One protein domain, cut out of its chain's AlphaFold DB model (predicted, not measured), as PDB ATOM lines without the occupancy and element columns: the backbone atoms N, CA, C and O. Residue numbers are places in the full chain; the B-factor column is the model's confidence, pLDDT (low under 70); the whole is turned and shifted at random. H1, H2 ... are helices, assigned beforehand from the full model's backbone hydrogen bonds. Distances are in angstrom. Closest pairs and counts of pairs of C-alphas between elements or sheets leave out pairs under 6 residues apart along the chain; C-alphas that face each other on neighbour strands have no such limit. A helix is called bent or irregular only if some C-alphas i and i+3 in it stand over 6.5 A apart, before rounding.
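AT A GLANCE: This is residues 371 to 395, 406 to 469 and 531 to 561 of the 594 residues of the protein "F-box domain-containing protein" of Aspergillus pseudotamarii (UniProt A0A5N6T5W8). Short helices and long loops are strung out in two parts: at one, H6 packs on H1 and, with its first residues, on H5; at the other, H2, H3 and H4 are set loosely with few contacts. H7 makes a corner at the end of H6, and the longest axis runs from H2 to the end of the unnamed stretch 454 to 469. The printed part has 120 residues with seven named helices, H1 to H7 in order, and no named strand; the class is all helix, though under half of the residues, 59, are in named elements. The whole is compact by its radius of gyration of the C-alphas, 15.5 A, yet elongated, with spans of 55, 32 and 24 A.

HOW THE PARTS SIT: H1, residues 371 to 378, touches H6, residues 543 to 556, at a shallow tilt of 26 degrees, opposite ways; the closest C-alphas are those of Ala 378 and Leu 546, 5.4 A apart. H6 is the hub, touching three helices. With residues 543 to 547 alone it touches H5, residues 444 to 453, the same way at a tilt of 36 degrees, only just steep; the closest C-alphas, of Trp 446 and Trp 543, are 5.2 A apart. H7, residues 558 to 561, and H6 only just touch, and only at the corner, with 3 pairs of C-alphas within 8 A, the closest those of Trp 554 and Gln 561, 7.4 A apart; on H6's side residues 554 to 555 alone take part. H2, residues 407 to 410, is close to but not clearly touching H3, residues 413 to 421, with the C-alphas of Phe 408 and Ile 416 closest at 7.6 A. H4, residues 425 to 434, is close to but not clearly touching H3, with the C-alphas of Ile 420 and Ile 428 closest at 6.8 A. H3 and H5 are near each other; H1 and H5 are apart. Every O i to N i+4 pair is within hydrogen-bond range in H1, H3, H4 and H5, against 8 of 10 in H6; H2 and H7 are too short for such a pair.

IN THESE COORDINATES: H1 begins at C-alpha 371, (17.168, 29.631, 81.217). H3 is 12.3 A long, H4 14.5 A and H5 14.3 A. H6, 19.6 A long, is irregular: C-alphas 552 and 555 are 8.1 A apart. H7 ends at C-alpha 561, (13.564, 39.910, 79.004).

THE WHOLE: The C-alphas farthest apart, of His 407 and His 469, are 55.5 A apart. Residues 396 to 405 and 470 to 530 are not printed; the C-alpha gaps are 16.6 A and 14.0 A. Of the links printed whole, no link is long. Residues 394 to 395 have pLDDT under 70.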
ATOM      1  N   LEU A 371      18.296  29.924  80.325       94.25
ATOM      2  CA  LEU A 371      17.168  29.631  81.217       94.25
ATOM      3  C   LEU A 371      17.083  28.141  81.558       94.25
ATOM      4  O   LEU A 371      16.721  27.789  82.681       94.25
ATOM      5  N   LYS A 372      17.437  27.265  80.614       92.00
ATOM      6  CA  LYS A 372      17.317  25.813  80.781       92.00
ATOM      7  C   LYS A 372      18.084  25.287  82.010       92.00
ATOM      8  O   LYS A 372      17.443  24.650  82.844       92.00
ATOM      9  N   PRO A 373      19.375  25.619  82.225       93.62
ATOM     10  CA  PRO A 373      20.090  25.212  83.436       93.62
ATOM     11  C   PRO A 373      19.449  25.721  84.735       93.62
ATOM     12  O   PRO A 373      19.486  25.031  85.752       93.62
ATOM     13  N   ILE A 374      18.837  26.914  84.716       95.25
ATOM     14  CA  ILE A 374      18.140  27.472  85.885       95.25
ATOM     15  C   ILE A 374      16.909  26.620  86.212       95.25
ATOM     16  O   ILE A 374      16.743  26.216  87.364       95.25
ATOM     17  N   ILE A 375      16.093  26.300  85.204       94.06
ATOM     18  CA  ILE A 375      14.921  25.427  85.345       94.06
ATOM     19  C   ILE A 375      15.332  24.044  85.858       94.06
ATOM     20  O   ILE A 375      14.789  23.581  86.859       94.06
ATOM     21  N   GLU A 376      16.321  23.413  85.225       93.12
ATOM     22  CA  GLU A 376      16.804  22.082  85.608       93.12
ATOM     23  C   GLU A 376      17.321  22.062  87.052       93.12
ATOM     24  O   GLU A 376      17.005  21.145  87.808       93.12
ATOM     25  N   SER A 377      18.043  23.106  87.474       93.62
ATOM     26  CA  SER A 377      18.552  23.219  88.846       93.62
ATOM     27  C   SER A 377      17.457  23.398  89.903       93.62
ATOM     28  O   SER A 377      17.675  23.063  91.069       93.62
ATOM     29  N   ALA A 378      16.298  23.942  89.520       93.62
ATOM     30  CA  ALA A 378      15.179  24.188  90.420       93.62
ATOM     31  C   ALA A 378      14.281  22.956  90.604       93.62
ATOM     32  O   ALA A 378      13.501  22.908  91.557       93.62
ATOM     33  N   ILE A 379      14.368  21.954  89.725       93.12
ATOM     34  CA  ILE A 379      13.602  20.713  89.855       93.12
ATOM     35  C   ILE A 379      14.271  19.827  90.911       93.12
ATOM     36  O   ILE A 379      15.387  19.339  90.741       93.12
ATOM     37  N   SER A 380      13.576  19.602  92.026       88.19
ATOM     38  CA  SER A 380      14.064  18.756  93.108       88.19
ATOM     39  C   SER A 380      13.874  17.275  92.779       88.19
ATOM     40  O   SER A 380      12.766  16.826  92.479       88.19
ATOM     41  N   ALA A 381      14.950  16.501  92.909       84.81
ATOM     42  CA  ALA A 381      14.920  15.038  92.868       84.81
ATOM     43  C   ALA A 381      14.756  14.400  94.266       84.81
ATOM     44  O   ALA A 381      14.705  13.173  94.387       84.81
ATOM     45  N   ASP A 382      14.704  15.208  95.331       85.00
ATOM     46  CA  ASP A 382      14.616  14.704  96.701       85.00
ATOM     47  C   ASP A 382      13.200  14.205  97.028       85.00
ATOM     48  O   ASP A 382      12.214  14.931  96.907       85.00
ATOM     49  N   ARG A 383      13.107  12.964  97.523       77.44
ATOM     50  CA  ARG A 383      11.845  12.352  97.969       77.44
ATOM     51  C   ARG A 383      11.254  13.042  99.202       77.44
ATOM     52  O   ARG A 383      10.068  12.867  99.462       77.44
ATOM     53  N   GLY A 384      12.064  13.777  99.970       81.62
ATOM     54  CA  GLY A 384      11.629  14.559 101.131       81.62
ATOM     55  C   GLY A 384      11.171  15.984 100.805       81.62
ATOM     56  O   GLY A 384      10.726  16.701 101.706       81.62
ATOM     57  N   PHE A 385      11.275  16.413  99.544       88.25
ATOM     58  CA  PHE A 385      10.894  17.761  99.145       88.25
ATOM     59  C   PHE A 385       9.379  17.971  99.261       88.25
ATOM     60  O   PHE A 385       8.574  17.150  98.825       88.25
ATOM     61  N   SER A 386       8.992  19.102  99.845       87.94
ATOM     62  CA  SER A 386       7.602  19.541  99.928       87.94
ATOM     63  C   SER A 386       7.539  21.047  99.760       87.94
ATOM     64  O   SER A 386       8.302  21.785 100.387       87.94
ATOM     65  N   VAL A 387       6.573  21.510  98.970       87.69
ATOM     66  CA  VAL A 387       6.320  22.941  98.755       87.69
ATOM     67  C   VAL A 387       5.885  23.681 100.019       87.69
ATOM     68  O   VAL A 387       5.979  24.904 100.090       87.69
ATOM     69  N   HIS A 388       5.414  22.954 101.030       87.00
ATOM     70  CA  HIS A 388       5.034  23.528 102.317       87.00
ATOM     71  C   HIS A 388       6.236  23.735 103.243       87.00
ATOM     72  O   HIS A 388       6.133  24.468 104.224       87.00
ATOM     73  N   ASN A 389       7.382  23.124 102.929       87.50
ATOM     74  CA  ASN A 389       8.597  23.312 103.705       87.50
ATOM     75  C   ASN A 389       9.218  24.677 103.398       87.50
ATOM     76  O   ASN A 389       9.082  25.231 102.301       87.50
ATOM     77  N   SER A 390       9.923  25.219 104.388       85.88
ATOM     78  CA  SER A 390      10.663  26.458 104.197       85.88
ATOM     79  C   SER A 390      11.964  26.194 103.436       85.88
ATOM     80  O   SER A 390      12.681  25.260 103.792       85.88
ATOM     81  N   PRO A 391      12.319  27.023 102.437       84.56
ATOM     82  CA  PRO A 391      13.598  26.920 101.741       84.56
ATOM     83  C   PRO A 391      14.767  27.526 102.543       84.56
ATOM     84  O   PRO A 391      15.879  27.612 102.030       84.56
ATOM     85  N   PHE A 392      14.520  28.006 103.767       84.25
ATOM     86  CA  PHE A 392      15.516  28.668 104.605       84.25
ATOM     87  C   PHE A 392      15.922  27.809 105.792       84.25
ATOM     88  O   PHE A 392      15.064  27.326 106.538       84.25
ATOM     89  N   ASP A 393      17.231  27.731 106.023       76.19
ATOM     90  CA  ASP A 393      17.795  27.074 107.194       76.19
ATOM     91  C   ASP A 393      17.338  27.741 108.494       76.19
ATOM     92  O   ASP A 393      17.193  28.968 108.598       76.19
ATOM     93  N   THR A 394      17.139  26.924 109.525       68.62
ATOM     94  CA  THR A 394      16.810  27.403 110.866       68.62
ATOM     95  C   THR A 394      17.991  28.190 111.430       68.62
ATOM     96  O   THR A 394      19.051  27.640 111.720       68.62
ATOM     97  N   ARG A 395      17.830  29.508 111.601       61.50
ATOM     98  CA  ARG A 395      18.852  30.334 112.259       61.50
ATOM     99  C   ARG A 395      18.941  29.963 113.743       61.50
ATOM    100  O   ARG A 395      17.938  30.005 114.452       61.50
ATOM    101  N   ASP A 406       8.075  41.647 118.912       79.19
ATOM    102  CA  ASP A 406       7.545  41.219 117.616       79.19
ATOM    103  C   ASP A 406       6.125  40.659 117.775       79.19
ATOM    104  O   ASP A 406       5.928  39.477 118.056       79.19
ATOM    105  N   HIS A 407       5.119  41.526 117.617       83.00
ATOM    106  CA  HIS A 407       3.709  41.142 117.746       83.00
ATOM    107  C   HIS A 407       3.259  40.112 116.697       83.00
ATOM    108  O   HIS A 407       2.290  39.394 116.937       83.00
ATOM    109  N   PHE A 408       3.962  39.988 115.564       86.81
ATOM    110  CA  PHE A 408       3.620  39.006 114.532       86.81
ATOM    111  C   PHE A 408       3.939  37.568 114.958       86.81
ATOM    112  O   PHE A 408       3.307  36.643 114.459       86.81
ATOM    113  N   LEU A 409       4.848  37.358 115.920       84.69
ATOM    114  CA  LEU A 409       5.132  36.021 116.464       84.69
ATOM    115  C   LEU A 409       3.950  35.423 117.239       84.69
ATOM    116  O   LEU A 409       3.912  34.213 117.443       84.69
ATOM    117  N   ALA A 410       3.004  36.256 117.684       85.56
ATOM    118  CA  ALA A 410       1.792  35.802 118.360       85.56
ATOM    119  C   ALA A 410       0.694  35.344 117.383       85.56
ATOM    120  O   ALA A 410      -0.314  34.787 117.819       85.56
ATOM    121  N   LEU A 411       0.859  35.598 116.080       87.81
ATOM    122  CA  LEU A 411      -0.131  35.244 115.072       87.81
ATOM    123  C   LEU A 411       0.055  33.794 114.596       87.81
ATOM    124  O   LEU A 411       1.189  33.346 114.418       87.81
ATOM    125  N   PRO A 412      -1.045  33.069 114.327       89.44
ATOM    126  CA  PRO A 412      -0.990  31.801 113.608       89.44
ATOM    127  C   PRO A 412      -0.390  31.965 112.204       89.44
ATOM    128  O   PRO A 412      -0.533  33.021 111.575       89.44
ATOM    129  N   ILE A 413       0.242  30.906 111.691       83.56
ATOM    130  CA  ILE A 413       0.894  30.919 110.372       83.56
ATOM    131  C   ILE A 413      -0.097  31.229 109.245       83.56
ATOM    132  O   ILE A 413       0.260  31.888 108.277       83.56
ATOM    133  N   GLU A 414      -1.361  30.842 109.392       88.88
ATOM    134  CA  GLU A 414      -2.429  31.112 108.433       88.88
ATOM    135  C   GLU A 414      -2.675  32.618 108.280       88.88
ATOM    136  O   GLU A 414      -2.819  33.113 107.165       88.88
ATOM    137  N   ILE A 415      -2.653  33.370 109.387       90.69
ATOM    138  CA  ILE A 415      -2.810  34.831 109.363       90.69
ATOM    139  C   ILE A 415      -1.578  35.488 108.743       90.69
ATOM    140  O   ILE A 415      -1.708  36.434 107.969       90.69
ATOM    141  N   ILE A 416      -0.384  34.968 109.042       89.75
ATOM    142  CA  ILE A 416       0.865  35.434 108.429       89.75
ATOM    143  C   ILE A 416       0.811  35.248 106.906       89.75
ATOM    144  O   ILE A 416       1.157  36.172 106.173       89.75
ATOM    145  N   LEU A 417       0.335  34.098 106.421       88.69
ATOM    146  CA  LEU A 417       0.188  33.832 104.987       88.69
ATOM    147  C   LEU A 417      -0.847  34.755 104.329       88.69
ATOM    148  O   LEU A 417      -0.556  35.300 103.270       88.69
ATOM    149  N   ILE A 418      -1.982  35.029 104.985       90.31
ATOM    150  CA  ILE A 418      -2.974  36.004 104.492       90.31
ATOM    151  C   ILE A 418      -2.368  37.410 104.388       90.31
ATOM    152  O   ILE A 418      -2.581  38.099 103.396       90.31
ATOM    153  N   ILE A 419      -1.588  37.845 105.385       90.69
ATOM    154  CA  ILE A 419      -0.899  39.145 105.329       90.69
ATOM    155  C   ILE A 419       0.044  39.180 104.125       90.69
ATOM    156  O   ILE A 419       0.023  40.136 103.356       90.69
ATOM    157  N   ILE A 420       0.844  38.127 103.944       91.19
ATOM    158  CA  ILE A 420       1.810  38.015 102.847       91.19
ATOM    159  C   ILE A 420       1.130  37.998 101.476       91.19
ATOM    160  O   ILE A 420       1.706  38.512 100.514       91.19
ATOM    161  N   ASP A 421      -0.074  37.439 101.362       88.62
ATOM    162  CA  ASP A 421      -0.803  37.375 100.093       88.62
ATOM    163  C   ASP A 421      -1.061  38.761  99.488       88.62
ATOM    164  O   ASP A 421      -1.057  38.916  98.263       88.62
ATOM    165  N   HIS A 422      -1.155  39.791 100.325       89.94
ATOM    166  CA  HIS A 422      -1.336  41.174  99.891       89.94
ATOM    167  C   HIS A 422      -0.035  41.922  99.568       89.94
ATOM    168  O   HIS A 422      -0.110  43.052  99.100       89.94
ATOM    169  N   LEU A 423       1.135  41.312  99.781       91.75
ATOM    170  CA  LEU A 423       2.434  41.983  99.674       91.75
ATOM    171  C   LEU A 423       3.209  41.577  98.423       91.75
ATOM    172  O   LEU A 423       3.056  40.453  97.922       91.75
ATOM    173  N   ASP A 424       4.055  42.482  97.932       90.12
ATOM    174  CA  ASP A 424       5.018  42.244  96.852       90.12
ATOM    175  C   ASP A 424       6.321  41.576  97.336       90.12
ATOM    176  O   ASP A 424       6.572  41.432  98.539       90.12
ATOM    177  N   SER A 425       7.176  41.125  96.411       90.94
ATOM    178  CA  SER A 425       8.434  40.479  96.801       90.94
ATOM    179  C   SER A 425       9.359  41.391  97.626       90.94
ATOM    180  O   SER A 425      10.133  40.893  98.451       90.94
ATOM    181  N   ARG A 426       9.325  42.716  97.403       91.44
ATOM    182  CA  ARG A 426      10.174  43.698  98.102       91.44
ATOM    183  C   ARG A 426       9.700  43.900  99.535       91.44
ATOM    184  O   ARG A 426      10.518  43.873 100.454       91.44
ATOM    185  N   GLU A 427       8.399  44.045  99.734       92.19
ATOM    186  CA  GLU A 427       7.744  44.154 101.034       92.19
ATOM    187  C   GLU A 427       7.945  42.882 101.856       92.19
ATOM    188  O   GLU A 427       8.319  42.954 103.027       92.19
ATOM    189  N   ILE A 428       7.805  41.707 101.230       91.62
ATOM    190  CA  ILE A 428       8.100  40.424 101.876       91.62
ATOM    191  C   ILE A 428       9.569  40.381 102.304       91.62
ATOM    192  O   ILE A 428       9.864  40.036 103.448       91.62
ATOM    193  N   ALA A 429      10.511  40.755 101.434       89.12
ATOM    194  CA  ALA A 429      11.929  40.782 101.788       89.12
ATOM    195  C   ALA A 429      12.220  41.743 102.956       89.12
ATOM    196  O   ALA A 429      12.968  41.381 103.866       89.12
ATOM    197  N   ALA A 430      11.598  42.924 102.975       90.56
ATOM    198  CA  ALA A 430      11.722  43.883 104.069       90.56
ATOM    199  C   ALA A 430      11.150  43.332 105.387       90.56
ATOM    200  O   ALA A 430      11.822  43.387 106.419       90.56
ATOM    201  N   LEU A 431       9.961  42.720 105.364       89.12
ATOM    202  CA  LEU A 431       9.361  42.099 106.551       89.12
ATOM    203  C   LEU A 431      10.226  40.977 107.118       89.12
ATOM    204  O   LEU A 431      10.377  40.880 108.334       89.12
ATOM    205  N   ARG A 432      10.864  40.182 106.255       88.00
ATOM    206  CA  ARG A 432      11.800  39.125 106.663       88.00
ATOM    207  C   ARG A 432      13.044  39.643 107.385       88.00
ATOM    208  O   ARG A 432      13.668  38.885 108.125       88.00
ATOM    209  N   LEU A 433      13.425  40.902 107.165       85.75
ATOM    210  CA  LEU A 433      14.541  41.543 107.866       85.75
ATOM    211  C   LEU A 433      14.120  42.125 109.222       85.75
ATOM    212  O   LEU A 433      14.944  42.178 110.135       85.75
ATOM    213  N   VAL A 434      12.861  42.552 109.355       86.31
ATOM    214  CA  VAL A 434      12.357  43.288 110.527       86.31
ATOM    215  C   VAL A 434      11.663  42.378 111.547       86.31
ATOM    216  O   VAL A 434      11.824  42.586 112.748       86.31
ATOM    217  N   SER A 435      10.921  41.360 111.100       86.62
ATOM    218  CA  SER A 435      10.143  40.459 111.961       86.62
ATOM    219  C   SER A 435      10.532  38.999 111.736       86.62
ATOM    220  O   SER A 435      10.653  38.509 110.611       86.62
ATOM    221  N   ARG A 436      10.710  38.267 112.841       82.75
ATOM    222  CA  ARG A 436      11.107  36.854 112.804       82.75
ATOM    223  C   ARG A 436       9.953  35.943 112.400       82.75
ATOM    224  O   ARG A 436      10.227  34.846 111.909       82.75
ATOM    225  N   ALA A 437       8.708  36.400 112.542       85.00
ATOM    226  CA  ALA A 437       7.512  35.669 112.124       85.00
ATOM    227  C   ALA A 437       7.538  35.295 110.629       85.00
ATOM    228  O   ALA A 437       7.004  34.265 110.234       85.00
ATOM    229  N   PHE A 438       8.252  36.077 109.814       87.50
ATOM    230  CA  PHE A 438       8.370  35.877 108.370       87.50
ATOM    231  C   PHE A 438       9.633  35.095 107.965       87.50
ATOM    232  O   PHE A 438       9.936  34.967 106.783       87.50
ATOM    233  N   THR A 439      10.418  34.555 108.905       81.81
ATOM    234  CA  THR A 439      11.694  33.894 108.557       81.81
ATOM    235  C   THR A 439      11.475  32.607 107.758       81.81
ATOM    236  O   THR A 439      12.155  32.391 106.753       81.81
ATOM    237  N   HIS A 440      10.514  31.784 108.191       84.75
ATOM    238  CA  HIS A 440      10.234  30.454 107.648       84.75
ATOM    239  C   HIS A 440       8.955  30.443 106.810       84.75
ATOM    240  O   HIS A 440       7.928  29.917 107.226       84.75
ATOM    241  N   LEU A 441       9.021  31.040 105.619       88.88
ATOM    242  CA  LEU A 441       7.904  31.019 104.668       88.88
ATOM    243  C   LEU A 441       7.948  29.746 103.808       88.88
ATOM    244  O   LEU A 441       9.054  29.280 103.512       88.88
ATOM    245  N   PRO A 442       6.788  29.186 103.423       90.94
ATOM    246  CA  PRO A 442       6.697  27.964 102.625       90.94
ATOM    247  C   PRO A 442       7.051  28.221 101.160       90.94
ATOM    248  O   PRO A 442       6.708  29.269 100.614       90.94
ATOM    249  N   ASN A 443       7.694  27.254 100.500       91.56
ATOM    250  CA  ASN A 443       8.100  27.346  99.092       91.56
ATOM    251  C   ASN A 443       6.939  27.725  98.138       91.56
ATOM    252  O   ASN A 443       7.136  28.462  97.172       91.56
ATOM    253  N   SER A 444       5.711  27.309  98.462       92.00
ATOM    254  CA  SER A 444       4.479  27.663  97.744       92.00
ATOM    255  C   SER A 444       4.239  29.171  97.604       92.00
ATOM    256  O   SER A 444       3.564  29.596  96.669       92.00
ATOM    257  N   LEU A 445       4.792  29.993  98.501       92.25
ATOM    258  CA  LEU A 445       4.730  31.447  98.382       92.25
ATOM    259  C   LEU A 445       5.427  31.938  97.108       92.25
ATOM    260  O   LEU A 445       4.907  32.813  96.424       92.25
ATOM    261  N   TRP A 446       6.589  31.380  96.768       93.44
ATOM    262  CA  TRP A 446       7.338  31.824  95.593       93.44
ATOM    263  C   TRP A 446       6.684  31.381  94.295       93.44
ATOM    264  O   TRP A 446       6.771  32.118  93.325       93.44
ATOM    265  N   TYR A 447       5.951  30.265  94.288       94.44
ATOM    266  CA  TYR A 447       5.093  29.919  93.153       94.44
ATOM    267  C   TYR A 447       4.088  31.040  92.867       94.44
ATOM    268  O   TYR A 447       3.976  31.507  91.739       94.44
ATOM    269  N   ARG A 448       3.416  31.546  93.909       92.88
ATOM    270  CA  ARG A 448       2.484  32.676  93.782       92.88
ATOM    271  C   ARG A 448       3.176  33.935  93.254       92.88
ATOM    272  O   ARG A 448       2.611  34.616  92.403       92.88
ATOM    273  N   LEU A 449       4.382  34.240  93.741       93.75
ATOM    274  CA  LEU A 449       5.164  35.380  93.246       93.75
ATOM    275  C   LEU A 449       5.544  35.202  91.775       93.75
ATOM    276  O   LEU A 449       5.392  36.147  91.015       93.75
ATOM    277  N   VAL A 450       5.949  34.000  91.351       95.25
ATOM    278  CA  VAL A 450       6.214  33.692  89.936       95.25
ATOM    279  C   VAL A 450       4.970  33.950  89.087       95.25
ATOM    280  O   VAL A 450       5.061  34.661  88.096       95.25
ATOM    281  N   LEU A 451       3.793  33.464  89.492       93.12
ATOM    282  CA  LEU A 451       2.563  33.689  88.720       93.12
ATOM    283  C   LEU A 451       2.161  35.164  88.624       93.12
ATOM    284  O   LEU A 451       1.621  35.587  87.605       93.12
ATOM    285  N   ARG A 452       2.378  35.938  89.691       92.00
ATOM    286  CA  ARG A 452       1.951  37.341  89.758       92.00
ATOM    287  C   ARG A 452       2.960  38.299  89.125       92.00
ATOM    288  O   ARG A 452       2.555  39.260  88.486       92.00
ATOM    289  N   GLU A 453       4.248  38.074  89.353       93.81
ATOM    290  CA  GLU A 453       5.331  38.997  88.988       93.81
ATOM    291  C   GLU A 453       6.106  38.535  87.749       93.81
ATOM    292  O   GLU A 453       6.853  39.322  87.181       93.81
ATOM    293  N   MET A 454       5.928  37.283  87.311       95.38
ATOM    294  CA  MET A 454       6.508  36.728  86.083       95.38
ATOM    295  C   MET A 454       5.460  35.934  85.273       95.38
ATOM    296  O   MET A 454       5.703  34.772  84.935       95.38
ATOM    297  N   PRO A 455       4.288  36.515  84.936       94.25
ATOM    298  CA  PRO A 455       3.226  35.804  84.212       94.25
ATOM    299  C   PRO A 455       3.673  35.277  82.839       94.25
ATOM    300  O   PRO A 455       3.150  34.272  82.370       94.25
ATOM    301  N   TRP A 456       4.690  35.893  82.232       95.38
ATOM    302  CA  TRP A 456       5.323  35.443  80.988       95.38
ATOM    303  C   TRP A 456       6.117  34.132  81.119       95.38
ATOM    304  O   TRP A 456       6.492  33.544  80.104       95.38
ATOM    305  N   LEU A 457       6.396  33.647  82.335       96.25
ATOM    306  CA  LEU A 457       6.996  32.328  82.564       96.25
ATOM    307  C   LEU A 457       5.907  31.247  82.523       96.25
ATOM    308  O   LEU A 457       5.508  30.683  83.546       96.25
ATOM    309  N   TYR A 458       5.390  30.985  81.325       94.88
ATOM    310  CA  TYR A 458       4.264  30.077  81.126       94.88
ATOM    311  C   TYR A 458       4.593  28.607  81.410       94.88
ATOM    312  O   TYR A 458       3.680  27.813  81.622       94.88
ATOM    313  N   GLU A 459       5.868  28.236  81.537       95.69
ATOM    314  CA  GLU A 459       6.307  26.933  82.047       95.69
ATOM    315  C   GLU A 459       5.744  26.627  83.442       95.69
ATOM    316  O   GLU A 459       5.579  25.459  83.800       95.69
ATOM    317  N   ALA A 460       5.447  27.668  84.231       94.50
ATOM    318  CA  ALA A 460       4.950  27.547  85.595       94.50
ATOM    319  C   ALA A 460       3.448  27.238  85.690       94.50
ATOM    320  O   ALA A 460       3.019  26.668  86.693       94.50
ATOM    321  N   TRP A 461       2.646  27.617  84.690       93.31
ATOM    322  CA  TRP A 461       1.180  27.535  84.770       93.31
ATOM    323  C   TRP A 461       0.501  26.906  83.554       93.31
ATOM    324  O   TRP A 461      -0.632  26.436  83.683       93.31
ATOM    325  N   SER A 462       1.155  26.858  82.393       92.62
ATOM    326  CA  SER A 462       0.548  26.304  81.188       92.62
ATOM    327  C   SER A 462       0.326  24.798  81.319       92.62
ATOM    328  O   SER A 462       1.130  24.042  81.879       92.62
ATOM    329  N   SER A 463      -0.813  24.348  80.796       88.62
ATOM    330  CA  SER A 463      -1.141  22.925  80.744       88.62
ATOM    331  C   SER A 463      -0.208  22.171  79.794       88.62
ATOM    332  O   SER A 463       0.221  21.066  80.146       88.62
ATOM    333  N   ASP A 464       0.143  22.809  78.678       90.19
ATOM    334  CA  ASP A 464       1.053  22.339  77.641       90.19
ATOM    335  C   ASP A 464       1.965  23.502  77.195       90.19
ATOM    336  O   ASP A 464       1.542  24.358  76.411       90.19
ATOM    337  N   PRO A 465       3.201  23.573  77.720       91.06
ATOM    338  CA  PRO A 465       4.169  24.595  77.338       91.06
ATOM    339  C   PRO A 465       4.921  24.247  76.045       91.06
ATOM    340  O   PRO A 465       5.818  24.994  75.658       91.06
ATOM    341  N   THR A 466       4.610  23.113  75.407       91.88
ATOM    342  CA  THR A 466       5.265  22.699  74.166       91.88
ATOM    343  C   THR A 466       4.970  23.730  73.078       91.88
ATOM    344  O   THR A 466       3.794  23.953  72.777       91.88
ATOM    345  N   PRO A 467       5.998  24.350  72.469       93.25
ATOM    346  CA  PRO A 467       5.777  25.297  71.389       93.25
ATOM    347  C   PRO A 467       5.069  24.634  70.210       93.25
ATOM    348  O   PRO A 467       5.344  23.475  69.881       93.25
ATOM    349  N   TYR A 468       4.195  25.374  69.535       93.06
ATOM    350  CA  TYR A 468       3.596  24.887  68.297       93.06
ATOM    351  C   TYR A 468       4.662  24.612  67.222       93.06
ATOM    352  O   TYR A 468       5.757  25.180  67.230       93.06
ATOM    353  N   HIS A 469       4.322  23.744  66.265       91.38
ATOM    354  CA  HIS A 469       5.271  23.195  65.295       91.38
ATOM    355  C   HIS A 469       6.151  24.260  64.622       91.38
ATOM    356  O   HIS A 469       7.374  24.138  64.656       91.38
ATOM    357  N   LEU A 531      16.141  22.907  73.689       88.56
ATOM    358  CA  LEU A 531      15.881  24.162  74.405       88.56
ATOM    359  C   LEU A 531      14.389  24.444  74.619       88.56
ATOM    360  O   LEU A 531      14.037  25.521  75.102       88.56
ATOM    361  N   SER A 532      13.513  23.508  74.247       89.56
ATOM    362  CA  SER A 532      12.074  23.718  74.359       89.56
ATOM    363  C   SER A 532      11.643  23.897  75.822       89.56
ATOM    364  O   SER A 532      12.161  23.208  76.707       89.56
ATOM    365  N   PRO A 533      10.680  24.797  76.083       90.88
ATOM    366  CA  PRO A 533      10.060  24.968  77.391       90.88
ATOM    367  C   PRO A 533       9.558  23.644  77.975       90.88
ATOM    368  O   PRO A 533       8.912  22.847  77.294       90.88
ATOM    369  N   VAL A 534       9.820  23.424  79.265       89.38
ATOM    370  CA  VAL A 534       9.399  22.216  79.988       89.38
ATOM    371  C   VAL A 534       8.410  22.589  81.078       89.38
ATOM    372  O   VAL A 534       8.608  23.556  81.809       89.38
ATOM    373  N   LYS A 535       7.350  21.790  81.219       92.88
ATOM    374  CA  LYS A 535       6.333  21.999  82.251       92.88
ATOM    375  C   LYS A 535       6.922  21.834  83.646       92.88
ATOM    376  O   LYS A 535       7.382  20.749  84.009       92.88
ATOM    377  N   LEU A 536       6.825  22.883  84.454       93.50
ATOM    378  CA  LEU A 536       7.219  22.849  85.854       93.50
ATOM    379  C   LEU A 536       6.102  22.225  86.687       93.50
ATOM    380  O   LEU A 536       4.964  22.693  86.710       93.50
ATOM    381  N   ASN A 537       6.421  21.148  87.399       92.19
ATOM    382  CA  ASN A 537       5.466  20.535  88.311       92.19
ATOM    383  C   ASN A 537       5.451  21.300  89.638       92.19
ATOM    384  O   ASN A 537       6.493  21.471  90.275       92.19
ATOM    385  N   TYR A 538       4.256  21.705  90.075       91.56
ATOM    386  CA  TYR A 538       4.037  22.380  91.349       91.56
ATOM    387  C   TYR A 538       4.743  21.698  92.523       91.56
ATOM    388  O   TYR A 538       5.430  22.382  93.275       91.56
ATOM    389  N   SER A 539       4.621  20.375  92.666       90.94
ATOM    390  CA  SER A 539       5.072  19.659  93.865       90.94
ATOM    391  C   SER A 539       6.567  19.353  93.907       90.94
ATOM    392  O   SER A 539       7.092  19.149  94.998       90.94
ATOM    393  N   SER A 540       7.251  19.316  92.761       91.81
ATOM    394  CA  SER A 540       8.677  18.966  92.672       91.81
ATOM    395  C   SER A 540       9.586  20.154  92.361       91.81
ATOM    396  O   SER A 540      10.802  19.995  92.338       91.81
ATOM    397  N   THR A 541       9.029  21.338  92.106       94.38
ATOM    398  CA  THR A 541       9.816  22.532  91.768       94.38
ATOM    399  C   THR A 541      10.129  23.342  93.021       94.38
ATOM    400  O   THR A 541       9.238  23.698  93.791       94.38
ATOM    401  N   ASN A 542      11.402  23.679  93.215       95.06
ATOM    402  CA  ASN A 542      11.847  24.648  94.203       95.06
ATOM    403  C   ASN A 542      11.622  26.071  93.671       95.06
ATOM    404  O   ASN A 542      12.511  26.700  93.095       95.06
ATOM    405  N   TRP A 543      10.422  26.595  93.906       95.44
ATOM    406  CA  TRP A 543       9.985  27.906  93.433       95.44
ATOM    407  C   TRP A 543      10.816  29.063  93.992       95.44
ATOM    408  O   TRP A 543      11.029  30.053  93.297       95.44
ATOM    409  N   TYR A 544      11.330  28.941  95.222       94.06
ATOM    410  CA  TYR A 544      12.243  29.940  95.782       94.06
ATOM    411  C   TYR A 544      13.543  30.037  94.987       94.06
ATOM    412  O   TYR A 544      13.967  31.137  94.633       94.06
ATOM    413  N   GLN A 545      14.170  28.891  94.716       94.75
ATOM    414  CA  GLN A 545      15.405  28.835  93.944       94.75
ATOM    415  C   GLN A 545      15.179  29.364  92.529       94.75
ATOM    416  O   GLN A 545      15.921  30.242  92.103       94.75
ATOM    417  N   LEU A 546      14.106  28.925  91.861       96.25
ATOM    418  CA  LEU A 546      13.732  29.405  90.530       96.25
ATOM    419  C   LEU A 546      13.588  30.933  90.494       96.25
ATOM    420  O   LEU A 546      14.253  31.603  89.707       96.25
ATOM    421  N   TYR A 547      12.765  31.492  91.388       95.56
ATOM    422  CA  TYR A 547      12.526  32.935  91.463       95.56
ATOM    423  C   TYR A 547      13.824  33.708  91.722       95.56
ATOM    424  O   TYR A 547      14.110  34.712  91.067       95.56
ATOM    425  N   ARG A 548      14.638  33.232  92.671       94.56
ATOM    426  CA  ARG A 548      15.914  33.857  93.026       94.56
ATOM    427  C   ARG A 548      16.878  33.835  91.845       94.56
ATOM    428  O   ARG A 548      17.466  34.867  91.538       94.56
ATOM    429  N   ASP A 549      17.047  32.686  91.205       96.25
ATOM    430  CA  ASP A 549      18.061  32.485  90.174       96.25
ATOM    431  C   ASP A 549      17.696  33.229  88.884       96.25
ATOM    432  O   ASP A 549      18.577  33.836  88.278       96.25
ATOM    433  N   ILE A 550      16.407  33.312  88.527       96.69
ATOM    434  CA  ILE A 550      15.934  34.204  87.456       96.69
ATOM    435  C   ILE A 550      16.232  35.667  87.805       96.69
ATOM    436  O   ILE A 550      16.809  36.391  86.997       96.69
ATOM    437  N   THR A 551      15.886  36.103  89.020       94.81
ATOM    438  CA  THR A 551      16.077  37.500  89.446       94.81
ATOM    439  C   THR A 551      17.555  37.901  89.463       94.81
ATOM    440  O   THR A 551      17.912  38.989  89.012       94.81
ATOM    441  N   LEU A 552      18.435  37.025  89.959       95.19
ATOM    442  CA  LEU A 552      19.879  37.268  90.018       95.19
ATOM    443  C   LEU A 552      20.516  37.313  88.625       95.19
ATOM    444  O   LEU A 552      21.396  38.138  88.384       95.19
ATOM    445  N   ASN A 553      20.061  36.455  87.710       95.62
ATOM    446  CA  ASN A 553      20.614  36.342  86.362       95.62
ATOM    447  C   ASN A 553      19.832  37.149  85.315       95.62
ATOM    448  O   ASN A 553      20.117  37.021  84.126       95.62
ATOM    449  N   TRP A 554      18.896  38.019  85.720       95.56
ATOM    450  CA  TRP A 554      17.966  38.709  84.815       95.56
ATOM    451  C   TRP A 554      18.660  39.346  83.609       95.56
ATOM    452  O   TRP A 554      18.254  39.110  82.476       95.56
ATOM    453  N   ARG A 555      19.771  40.065  83.832       92.50
ATOM    454  CA  ARG A 555      20.552  40.737  82.774       92.50
ATOM    455  C   ARG A 555      21.110  39.788  81.708       92.50
ATOM    456  O   ARG A 555      21.302  40.214  80.576       92.50
ATOM    457  N   GLN A 556      21.381  38.534  82.064       92.38
ATOM    458  CA  GLN A 556      21.907  37.509  81.155       92.38
ATOM    459  C   GLN A 556      20.786  36.751  80.428       92.38
ATOM    460  O   GLN A 556      21.029  36.133  79.396       92.38
ATOM    461  N   LEU A 557      19.551  36.812  80.932       95.69
ATOM    462  CA  LEU A 557      18.383  36.138  80.366       95.69
ATOM    463  C   LEU A 557      17.694  37.012  79.311       95.69
ATOM    464  O   LEU A 557      16.523  37.359  79.449       95.69
ATOM    465  N   LYS A 558      18.415  37.381  78.246       96.31
ATOM    466  CA  LYS A 558      17.908  38.299  77.211       96.31
ATOM    467  C   LYS A 558      16.622  37.807  76.548       96.31
ATOM    468  O   LYS A 558      15.682  38.580  76.408       96.31
ATOM    469  N   GLY A 559      16.546  36.516  76.222       96.56
ATOM    470  CA  GLY A 559      15.321  35.917  75.681       96.56
ATOM    471  C   GLY A 559      14.133  36.039  76.642       96.56
ATOM    472  O   GLY A 559      13.031  36.373  76.222       96.56
ATOM    473  N   LEU A 560      14.355  35.892  77.954       96.88
ATOM    474  CA  LEU A 560      13.293  36.062  78.952       96.88
ATOM    475  C   LEU A 560      12.902  37.537  79.149       96.88
ATOM    476  O   LEU A 560      11.722  37.826  79.333       96.88
ATOM    477  N   GLN A 561      13.857  38.470  79.055       96.88
ATOM    478  CA  GLN A 561      13.564  39.910  79.004       96.88
ATOM    479  C   GLN A 561      12.694  40.245  77.786       96.88
ATOM    480  O   GLN A 561      11.711  40.974  77.915       96.88
TER     481      GLN A 561